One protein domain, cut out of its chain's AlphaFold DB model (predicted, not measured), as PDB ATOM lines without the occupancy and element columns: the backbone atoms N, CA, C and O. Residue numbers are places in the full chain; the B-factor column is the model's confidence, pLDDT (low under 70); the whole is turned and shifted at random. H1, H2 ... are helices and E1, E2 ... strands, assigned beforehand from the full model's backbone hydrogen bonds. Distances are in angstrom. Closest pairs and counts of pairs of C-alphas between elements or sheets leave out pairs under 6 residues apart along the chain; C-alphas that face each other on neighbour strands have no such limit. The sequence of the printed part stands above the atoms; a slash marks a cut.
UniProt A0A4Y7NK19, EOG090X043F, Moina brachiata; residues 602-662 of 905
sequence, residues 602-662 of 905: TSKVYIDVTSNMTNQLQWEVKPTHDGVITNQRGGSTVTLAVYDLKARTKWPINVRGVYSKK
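This is residues 602 to 662 of the 905 residues of the protein "EOG090X043F" of Moina brachiata (UniProt A0A4Y7NK19). A flat, open frame: a strongly twisted three-strand sheet with the long hairpin E3 and E4 makes one side, a two-strand ribbon of E2 and E5 the other, with loops linking them. The printed part has 61 residues, with E1 H1 E2 E3 E4 E5 along the chain; by its named elements, 4 residues in the helix and 29 in strands, the class is mostly strand; both sheets, E1 - E4 - E3 and E2 - E5, are antiparallel. It is only just loose, close to compact: radius of gyration of the C-alphas 12.9 A, spans 36 by 31 by 11 A.

E1 is residues 604 to 608, from C-alpha (92.450, 90.596, 156.571); H1 610 to 613; E2 619 to 622; E3 627 to 633, 19.2 A; E4 636 to 644, 25.0 A; E5 656 to 659, to C-alpha (104.181, 92.221, 176.684).

Of the antiparallel neighbour strands, E1 and E4 have N 605 and O 643 within hydrogen-bond range at 2.9 A, the hairpin E3 and E4 has N 629 and O 640 at 2.8 A, and E2 and E5 have N 620 and O 658 at 2.9 A. H1, too short for an O i to N i+4 pair, is on the three-strand sheet, height 7.0 A; its closest C-alpha pair with E4 is Thr 610 and Thr 639, 5.0 A. E1 and E5 are apart.

The printed part has no cut. E4 to E5 is a long link. Residues 613 to 617 and 634 are under pLDDT 70.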
ATOM      1  N   THR A 602      88.774  90.845 149.646       88.69
ATOM      2  CA  THR A 602      88.990  90.915 151.097       88.69
ATOM      3  C   THR A 602      90.485  91.038 151.398       88.69
ATOM      4  O   THR A 602      91.321  90.531 150.654       88.69
ATOM      5  N   SER A 603      90.847  91.723 152.485       90.88
ATOM      6  CA  SER A 603      92.239  91.807 152.937       90.88
ATOM      7  C   SER A 603      92.255  91.873 154.461       90.88
ATOM      8  O   SER A 603      91.906  92.897 155.043       90.88
ATOM      9  N   LYS A 604      92.560  90.745 155.114       90.88
ATOM     10  CA  LYS A 604      92.450  90.596 156.571       90.88
ATOM     11  C   LYS A 604      93.705  89.972 157.164       90.88
ATOM     12  O   LYS A 604      94.245  89.020 156.606       90.88
ATOM     13  N   VAL A 605      94.119  90.486 158.316       91.88
ATOM     14  CA  VAL A 605      95.164  89.909 159.168       91.88
ATOM     15  C   VAL A 605      94.491  89.215 160.349       91.88
ATOM     16  O   VAL A 605      93.572  89.768 160.951       91.88
ATOM     17  N   TYR A 606      94.981  88.023 160.689       90.31
ATOM     18  CA  TYR A 606      94.548  87.242 161.846       90.31
ATOM     19  C   TYR A 606      95.739  87.051 162.788       90.31
ATOM     20  O   TYR A 606      96.815  86.660 162.340       90.31
ATOM     21  N   ILE A 607      95.553  87.327 164.078       90.75
ATOM     22  CA  ILE A 607      96.573  87.165 165.124       90.75
ATOM     23  C   ILE A 607      95.982  86.306 166.239       90.75
ATOM     24  O   ILE A 607      94.914  86.620 166.758       90.75
ATOM     25  N   ASP A 608      96.668  85.227 166.610       87.75
ATOM     26  CA  ASP A 608      96.248  84.377 167.724       87.75
ATOM     27  C   ASP A 608      96.499  85.090 169.061       87.75
ATOM     28  O   ASP A 608      97.628  85.472 169.374       87.75
ATOM     29  N   VAL A 609      95.430  85.290 169.835       87.75
ATOM     30  CA  VAL A 609      95.445  85.930 171.163       87.75
ATOM     31  C   VAL A 609      95.051  84.966 172.290       87.75
ATOM     32  O   VAL A 609      94.881  85.387 173.433       87.75
ATOM     33  N   THR A 610      94.956  83.662 172.001       82.88
ATOM     34  CA  THR A 610      94.505  82.619 172.947       82.88
ATOM     35  C   THR A 610      95.357  82.572 174.222       82.88
ATOM     36  O   THR A 610      94.839  82.348 175.313       82.88
ATOM     37  N   SER A 611      96.658  82.860 174.110       75.38
ATOM     38  CA  SER A 611      97.606  82.908 175.236       75.38
ATOM     39  C   SER A 611      97.367  84.049 176.233       75.38
ATOM     40  O   SER A 611      97.875  83.985 177.349       75.38
ATOM     41  N   ASN A 612      96.604  85.078 175.854       71.75
ATOM     42  CA  ASN A 612      96.257  86.190 176.741       71.75
ATOM     43  C   ASN A 612      95.108  85.802 177.690       71.75
ATOM     44  O   ASN A 612      95.107  86.161 178.863       71.75
ATOM     45  N   MET A 613      94.148  84.999 177.206       63.78
ATOM     46  CA  MET A 613      92.988  84.558 177.995       63.78
ATOM     47  C   MET A 613      93.314  83.473 179.033       63.78
ATOM     48  O   MET A 613      92.525  83.246 179.944       63.78
ATOM     49  N   THR A 614      94.475  82.817 178.944       64.31
ATOM     50  CA  THR A 614      94.916  81.818 179.936       64.31
ATOM     51  C   THR A 614      95.653  82.428 181.138       64.31
ATOM     52  O   THR A 614      96.239  81.686 181.924       64.31
ATOM     53  N   ASN A 615      95.644  83.760 181.298       57.44
ATOM     54  CA  ASN A 615      96.270  84.545 182.382       57.44
ATOM     55  C   ASN A 615      97.798  84.394 182.571       57.44
ATOM     56  O   ASN A 615      98.389  85.138 183.352       57.44
ATOM     57  N   GLN A 616      98.466  83.480 181.861       59.34
ATOM     58  CA  GLN A 616      99.904  83.219 182.015       59.34
ATOM     59  C   GLN A 616     100.793  84.284 181.355       59.34
ATOM     60  O   GLN A 616     101.928  84.487 181.785       59.34
ATOM     61  N   LEU A 617     100.293  84.970 180.323       66.00
ATOM     62  CA  LEU A 617     101.012  86.010 179.586       66.00
ATOM     63  C   LEU A 617     100.072  87.191 179.334       66.00
ATOM     64  O   LEU A 617      99.256  87.137 178.423       66.00
ATOM     65  N   GLN A 618     100.201  88.265 180.114       74.38
ATOM     66  CA  GLN A 618      99.492  89.521 179.847       74.38
ATOM     67  C   GLN A 618     100.204  90.289 178.726       74.38
ATOM     68  O   GLN A 618     101.338  90.750 178.901       74.38
ATOM     69  N   TRP A 619      99.549  90.402 177.570       84.75
ATOM     70  CA  TRP A 619     100.054  91.158 176.423       84.75
ATOM     71  C   TRP A 619      98.926  91.821 175.628       84.75
ATOM     72  O   TRP A 619      97.792  91.349 175.598       84.75
ATOM     73  N   GLU A 620      99.233  92.939 174.974       87.00
ATOM     74  CA  GLU A 620      98.260  93.727 174.215       87.00
ATOM     75  C   GLU A 620      98.667  93.841 172.746       87.00
ATOM     76  O   GLU A 620      99.818  94.156 172.430       87.00
ATOM     77  N   VAL A 621      97.701  93.659 171.839       89.94
ATOM     78  CA  VAL A 621      97.882  93.968 170.415       89.94
ATOM     79  C   VAL A 621      97.551  95.439 170.171       89.94
ATOM     80  O   VAL A 621      96.474  95.909 170.541       89.94
ATOM     81  N   LYS A 622      98.472  96.181 169.549       89.69
ATOM     82  CA  LYS A 622      98.309  97.603 169.198       89.69
ATOM     83  C   LYS A 622      98.597  97.804 167.700       89.69
ATOM     84  O   LYS A 622      99.594  97.259 167.228       89.69
ATOM     85  N   PRO A 623      97.799  98.587 166.944       90.00
ATOM     86  CA  PRO A 623      96.546  99.244 167.346       90.00
ATOM     87  C   PRO A 623      95.457  98.234 167.746       90.00
ATOM     88  O   PRO A 623      95.620  97.035 167.523       90.00
ATOM     89  N   THR A 624      94.358  98.712 168.333       88.19
ATOM     90  CA  THR A 624      93.179  97.884 168.638       88.19
ATOM     91  C   THR A 624      92.700  97.130 167.395       88.19
ATOM     92  O   THR A 624      92.825  97.637 166.277       88.19
ATOM     93  N   HIS A 625      92.205  95.908 167.588       89.94
ATOM     94  CA  HIS A 625      91.668  95.049 166.529       89.94
ATOM     95  C   HIS A 625      90.255  95.483 166.110       89.94
ATOM     96  O   HIS A 625      89.560  96.152 166.869       89.94
ATOM     97  N   ASP A 626      89.832  95.085 164.908       89.06
ATOM     98  CA  ASP A 626      88.505  95.407 164.357       89.06
ATOM     99  C   ASP A 626      87.430  94.388 164.783       89.06
ATOM    100  O   ASP A 626      86.236  94.657 164.692       89.06
ATOM    101  N   GLY A 627      87.847  93.214 165.262       88.88
ATOM    102  CA  GLY A 627      86.976  92.197 165.847       88.88
ATOM    103  C   GLY A 627      87.756  90.985 166.359       88.88
ATOM    104  O   GLY A 627      88.978  90.915 166.215       88.88
ATOM    105  N   VAL A 628      87.050  90.013 166.940       88.69
ATOM    106  CA  VAL A 628      87.616  88.743 167.430       88.69
ATOM    107  C   VAL A 628      86.768  87.579 166.918       88.69
ATOM    108  O   VAL A 628      85.543  87.657 166.916       88.69
ATOM    109  N   ILE A 629      87.415  86.491 166.492       86.94
ATOM    110  CA  ILE A 629      86.766  85.234 166.101       86.94
ATOM    111  C   ILE A 629      87.213  84.134 167.062       86.94
ATOM    112  O   ILE A 629      88.398  83.811 167.142       86.94
ATOM    113  N   THR A 630      86.261  83.525 167.764       84.56
ATOM    114  CA  THR A 630      86.492  82.400 168.678       84.56
ATOM    115  C   THR A 630      86.058  81.089 168.018       84.56
ATOM    116  O   THR A 630      84.865  80.846 167.851       84.56
ATOM    117  N   ASN A 631      87.011  80.235 167.642       78.88
ATOM    118  CA  ASN A 631      86.742  78.945 166.999       78.88
ATOM    119  C   ASN A 631      86.947  77.796 167.994       78.88
ATOM    120  O   ASN A 631      88.001  77.709 168.624       78.88
ATOM    121  N   GLN A 632      85.983  76.877 168.093       77.69
ATOM    122  CA  GLN A 632      86.163  75.609 168.807       77.69
ATOM    123  C   GLN A 632      86.584  74.514 167.820       77.69
ATOM    124  O   GLN A 632      85.808  74.086 166.966       77.69
ATOM    125  N   ARG A 633      87.834  74.064 167.932       75.25
ATOM    126  CA  ARG A 633      88.459  73.054 167.073       75.25
ATOM    127  C   ARG A 633      88.668  71.779 167.887       75.25
ATOM    128  O   ARG A 633      89.638  71.665 168.623       75.25
ATOM    129  N   GLY A 634      87.739  70.825 167.804       68.50
ATOM    130  CA  GLY A 634      87.902  69.473 168.368       68.50
ATOM    131  C   GLY A 634      88.450  69.437 169.801       68.50
ATOM    132  O   GLY A 634      89.458  68.778 170.042       68.50
ATOM    133  N   GLY A 635      87.838  70.198 170.715       72.44
ATOM    134  CA  GLY A 635      88.237  70.296 172.125       72.44
ATOM    135  C   GLY A 635      89.191  71.445 172.485       72.44
ATOM    136  O   GLY A 635      89.357  71.711 173.671       72.44
ATOM    137  N   SER A 636      89.787  72.161 171.521       76.06
ATOM    138  CA  SER A 636      90.559  73.387 171.785       76.06
ATOM    139  C   SER A 636      89.802  74.652 171.366       76.06
ATOM    140  O   SER A 636      89.202  74.722 170.293       76.06
ATOM    141  N   THR A 637      89.830  75.678 172.214       80.44
ATOM    142  CA  THR A 637      89.397  77.040 171.884       80.44
ATOM    143  C   THR A 637      90.571  77.816 171.294       80.44
ATOM    144  O   THR A 637      91.636  77.877 171.900       80.44
ATOM    145  N   VAL A 638      90.381  78.418 170.119       81.75
ATOM    146  CA  VAL A 638      91.359  79.319 169.489       81.75
ATOM    147  C   VAL A 638      90.689  80.666 169.243       81.75
ATOM    148  O   VAL A 638      89.671  80.741 168.550       81.75
ATOM    149  N   THR A 639      91.252  81.731 169.806       86.62
ATOM    150  CA  THR A 639      90.725  83.096 169.710       86.62
ATOM    151  C   THR A 639      91.639  83.946 168.833       86.62
ATOM    152  O   THR A 639      92.786  84.205 169.194       86.62
ATOM    153  N   LEU A 640      91.133  84.380 167.678       88.25
ATOM    154  CA  LEU A 640      91.875  85.157 166.688       88.25
ATOM    155  C   LEU A 640      91.393  86.611 166.687       88.25
ATOM    156  O   LEU A 640      90.229  86.874 166.389       88.25
ATOM    157  N   ALA A 641      92.285  87.557 166.968       90.81
ATOM    158  CA  ALA A 641      92.051  88.975 166.712       90.81
ATOM    159  C   ALA A 641      92.127  89.245 165.201       90.81
ATOM    160  O   ALA A 641      93.028  88.749 164.519       90.81
ATOM    161  N   VAL A 642      91.184  90.029 164.681       92.25
ATOM    162  CA  VAL A 642      91.029  90.321 163.251       92.25
ATOM    163  C   VAL A 642      91.282  91.797 162.987       92.25
ATOM    164  O   VAL A 642      90.741  92.661 163.678       92.25
ATOM    165  N   TYR A 643      92.056  92.077 161.945       91.81
ATOM    166  CA  TYR A 643      92.211  93.412 161.373       91.81
ATOM    167  C   TYR A 643      91.733  93.377 159.925       91.81
ATOM    168  O   TYR A 643      92.204  92.541 159.150       91.81
ATOM    169  N   ASP A 644      90.815  94.264 159.551       91.88
ATOM    170  CA  ASP A 644      90.351  94.414 158.172       91.88
ATOM    171  C   ASP A 644      91.056  95.605 157.522       91.88
ATOM    172  O   ASP A 644      90.789  96.767 157.828       91.88
ATOM    173  N   LEU A 645      91.989  95.310 156.619       90.62
ATOM    174  CA  LEU A 645      92.815  96.329 155.983       90.62
ATOM    175  C   LEU A 645      92.007  97.212 155.024       90.62
ATOM    176  O   LEU A 645      92.447  98.316 154.739       90.62
ATOM    177  N   LYS A 646      90.824  96.781 154.557       88.94
ATOM    178  CA  LYS A 646      89.956  97.623 153.716       88.94
ATOM    179  C   LYS A 646      89.102  98.605 154.509       88.94
ATOM    180  O   LYS A 646      88.767  99.664 153.991       88.94
ATOM    181  N   ALA A 647      88.742  98.268 155.746       87.44
ATOM    182  CA  ALA A 647      87.930  99.139 156.598       87.44
ATOM    183  C   ALA A 647      88.731 100.317 157.192       87.44
ATOM    184  O   ALA A 647      88.154 101.234 157.778       87.44
ATOM    185  N   ARG A 648      90.067 100.294 157.078       84.75
ATOM    186  CA  ARG A 648      90.965 101.232 157.759       84.75
ATOM    187  C   ARG A 648      91.383 102.398 156.870       84.75
ATOM    188  O   ARG A 648      92.002 102.233 155.826       84.75
ATOM    189  N   THR A 649      91.107 103.604 157.361       81.50
ATOM    190  CA  THR A 649      91.477 104.880 156.725       81.50
ATOM    191  C   THR A 649      92.796 105.463 157.240       81.50
ATOM    192  O   THR A 649      93.348 106.363 156.615       81.50
ATOM    193  N   LYS A 650      93.319 104.970 158.373       86.25
ATOM    194  CA  LYS A 650      94.552 105.471 159.005       86.25
ATOM    195  C   LYS A 650      95.749 104.591 158.646       86.25
ATOM    196  O   LYS A 650      95.793 103.425 159.037       86.25
ATOM    197  N   TRP A 651      96.723 105.191 157.966       88.56
ATOM    198  CA  TRP A 651      97.940 104.558 157.451       88.56
ATOM    199  C   TRP A 651      99.184 105.390 157.827       88.56
ATOM    200  O   TRP A 651      99.049 106.601 158.013       88.56
ATOM    201  N   PRO A 652     100.386 104.788 157.934       90.38
ATOM    202  CA  PRO A 652     100.675 103.356 157.833       90.38
ATOM    203  C   PRO A 652     100.246 102.568 159.084       90.38
ATOM    204  O   PRO A 652     100.152 103.101 160.190       90.38
ATOM    205  N   ILE A 653     100.021 101.266 158.917       90.31
ATOM    206  CA  ILE A 653      99.644 100.328 159.973       90.31
ATOM    207  C   ILE A 653     100.866  99.486 160.367       90.31
ATOM    208  O   ILE A 653     101.418  98.724 159.573       90.31
ATOM    209  N   ASN A 654     101.253  99.575 161.640       92.12
ATOM    210  CA  ASN A 654     102.240  98.696 162.262       92.12
ATOM    211  C   ASN A 654     101.574  97.926 163.405       92.12
ATOM    212  O   ASN A 654     101.425  98.468 164.502       92.12
ATOM    213  N   VAL A 655     101.158  96.682 163.155       92.38
ATOM    214  CA  VAL A 655     100.608  95.834 164.219       92.38
ATOM    215  C   VAL A 655     101.756  95.311 165.082       92.38
ATOM    216  O   VAL A 655     102.785  94.873 164.559       92.38
ATOM    217  N   ARG A 656     101.601  95.405 166.405       91.94
ATOM    218  CA  ARG A 656     102.588  94.987 167.404       91.94
ATOM    219  C   ARG A 656     101.937  94.308 168.604       91.94
ATOM    220  O   ARG A 656     100.913  94.788 169.086       91.94
ATOM    221  N   GLY A 657     102.558  93.243 169.100       90.19
ATOM    222  CA  GLY A 657     102.290  92.678 170.420       90.19
ATOM    223  C   GLY A 657     103.251  93.287 171.439       90.19
ATOM    224  O   GLY A 657     104.463  93.253 171.227       90.19
ATOM    225  N   VAL A 658     102.717  93.861 172.517       88.50
ATOM    226  CA  VAL A 658     103.498  94.434 173.627       88.50
ATOM    227  C   VAL A 658     103.227  93.623 174.889       88.50
ATOM    228  O   VAL A 658     102.071  93.487 175.288       88.50
ATOM    229  N   TYR A 659     104.276  93.090 175.511       86.12
ATOM    230  CA  TYR A 659     104.181  92.221 176.684       86.12
ATOM    231  C   TYR A 659     104.393  93.028 177.966       86.12
ATOM    232  O   TYR A 659     105.416  93.692 178.134       86.12
ATOM    233  N   SER A 660     103.453  92.940 178.910       84.25
ATOM    234  CA  SER A 660     103.513  93.699 180.171       84.25
ATOM    235  C   SER A 660     104.622  93.222 181.117       84.25
ATOM    236  O   SER A 660     104.972  93.921 182.065       84.25
ATOM    237  N   LYS A 661     105.171  92.025 180.881       79.75
ATOM    238  CA  LYS A 661     106.276  91.422 181.636       79.75
ATOM    239  C   LYS A 661     107.245  90.743 180.670       79.75
ATOM    240  O   LYS A 661     106.824  90.185 179.657       79.75
ATOM    241  N   LYS A 662     108.537  90.738 181.011       78.12
ATOM    242  CA  LYS A 662     109.527  89.888 180.334       78.12
ATOM    243  C   LYS A 662     109.148  88.416 180.525       78.12
ATOM    244  O   LYS A 662     108.711  88.022 181.603       78.12
TER     245      LYS A 662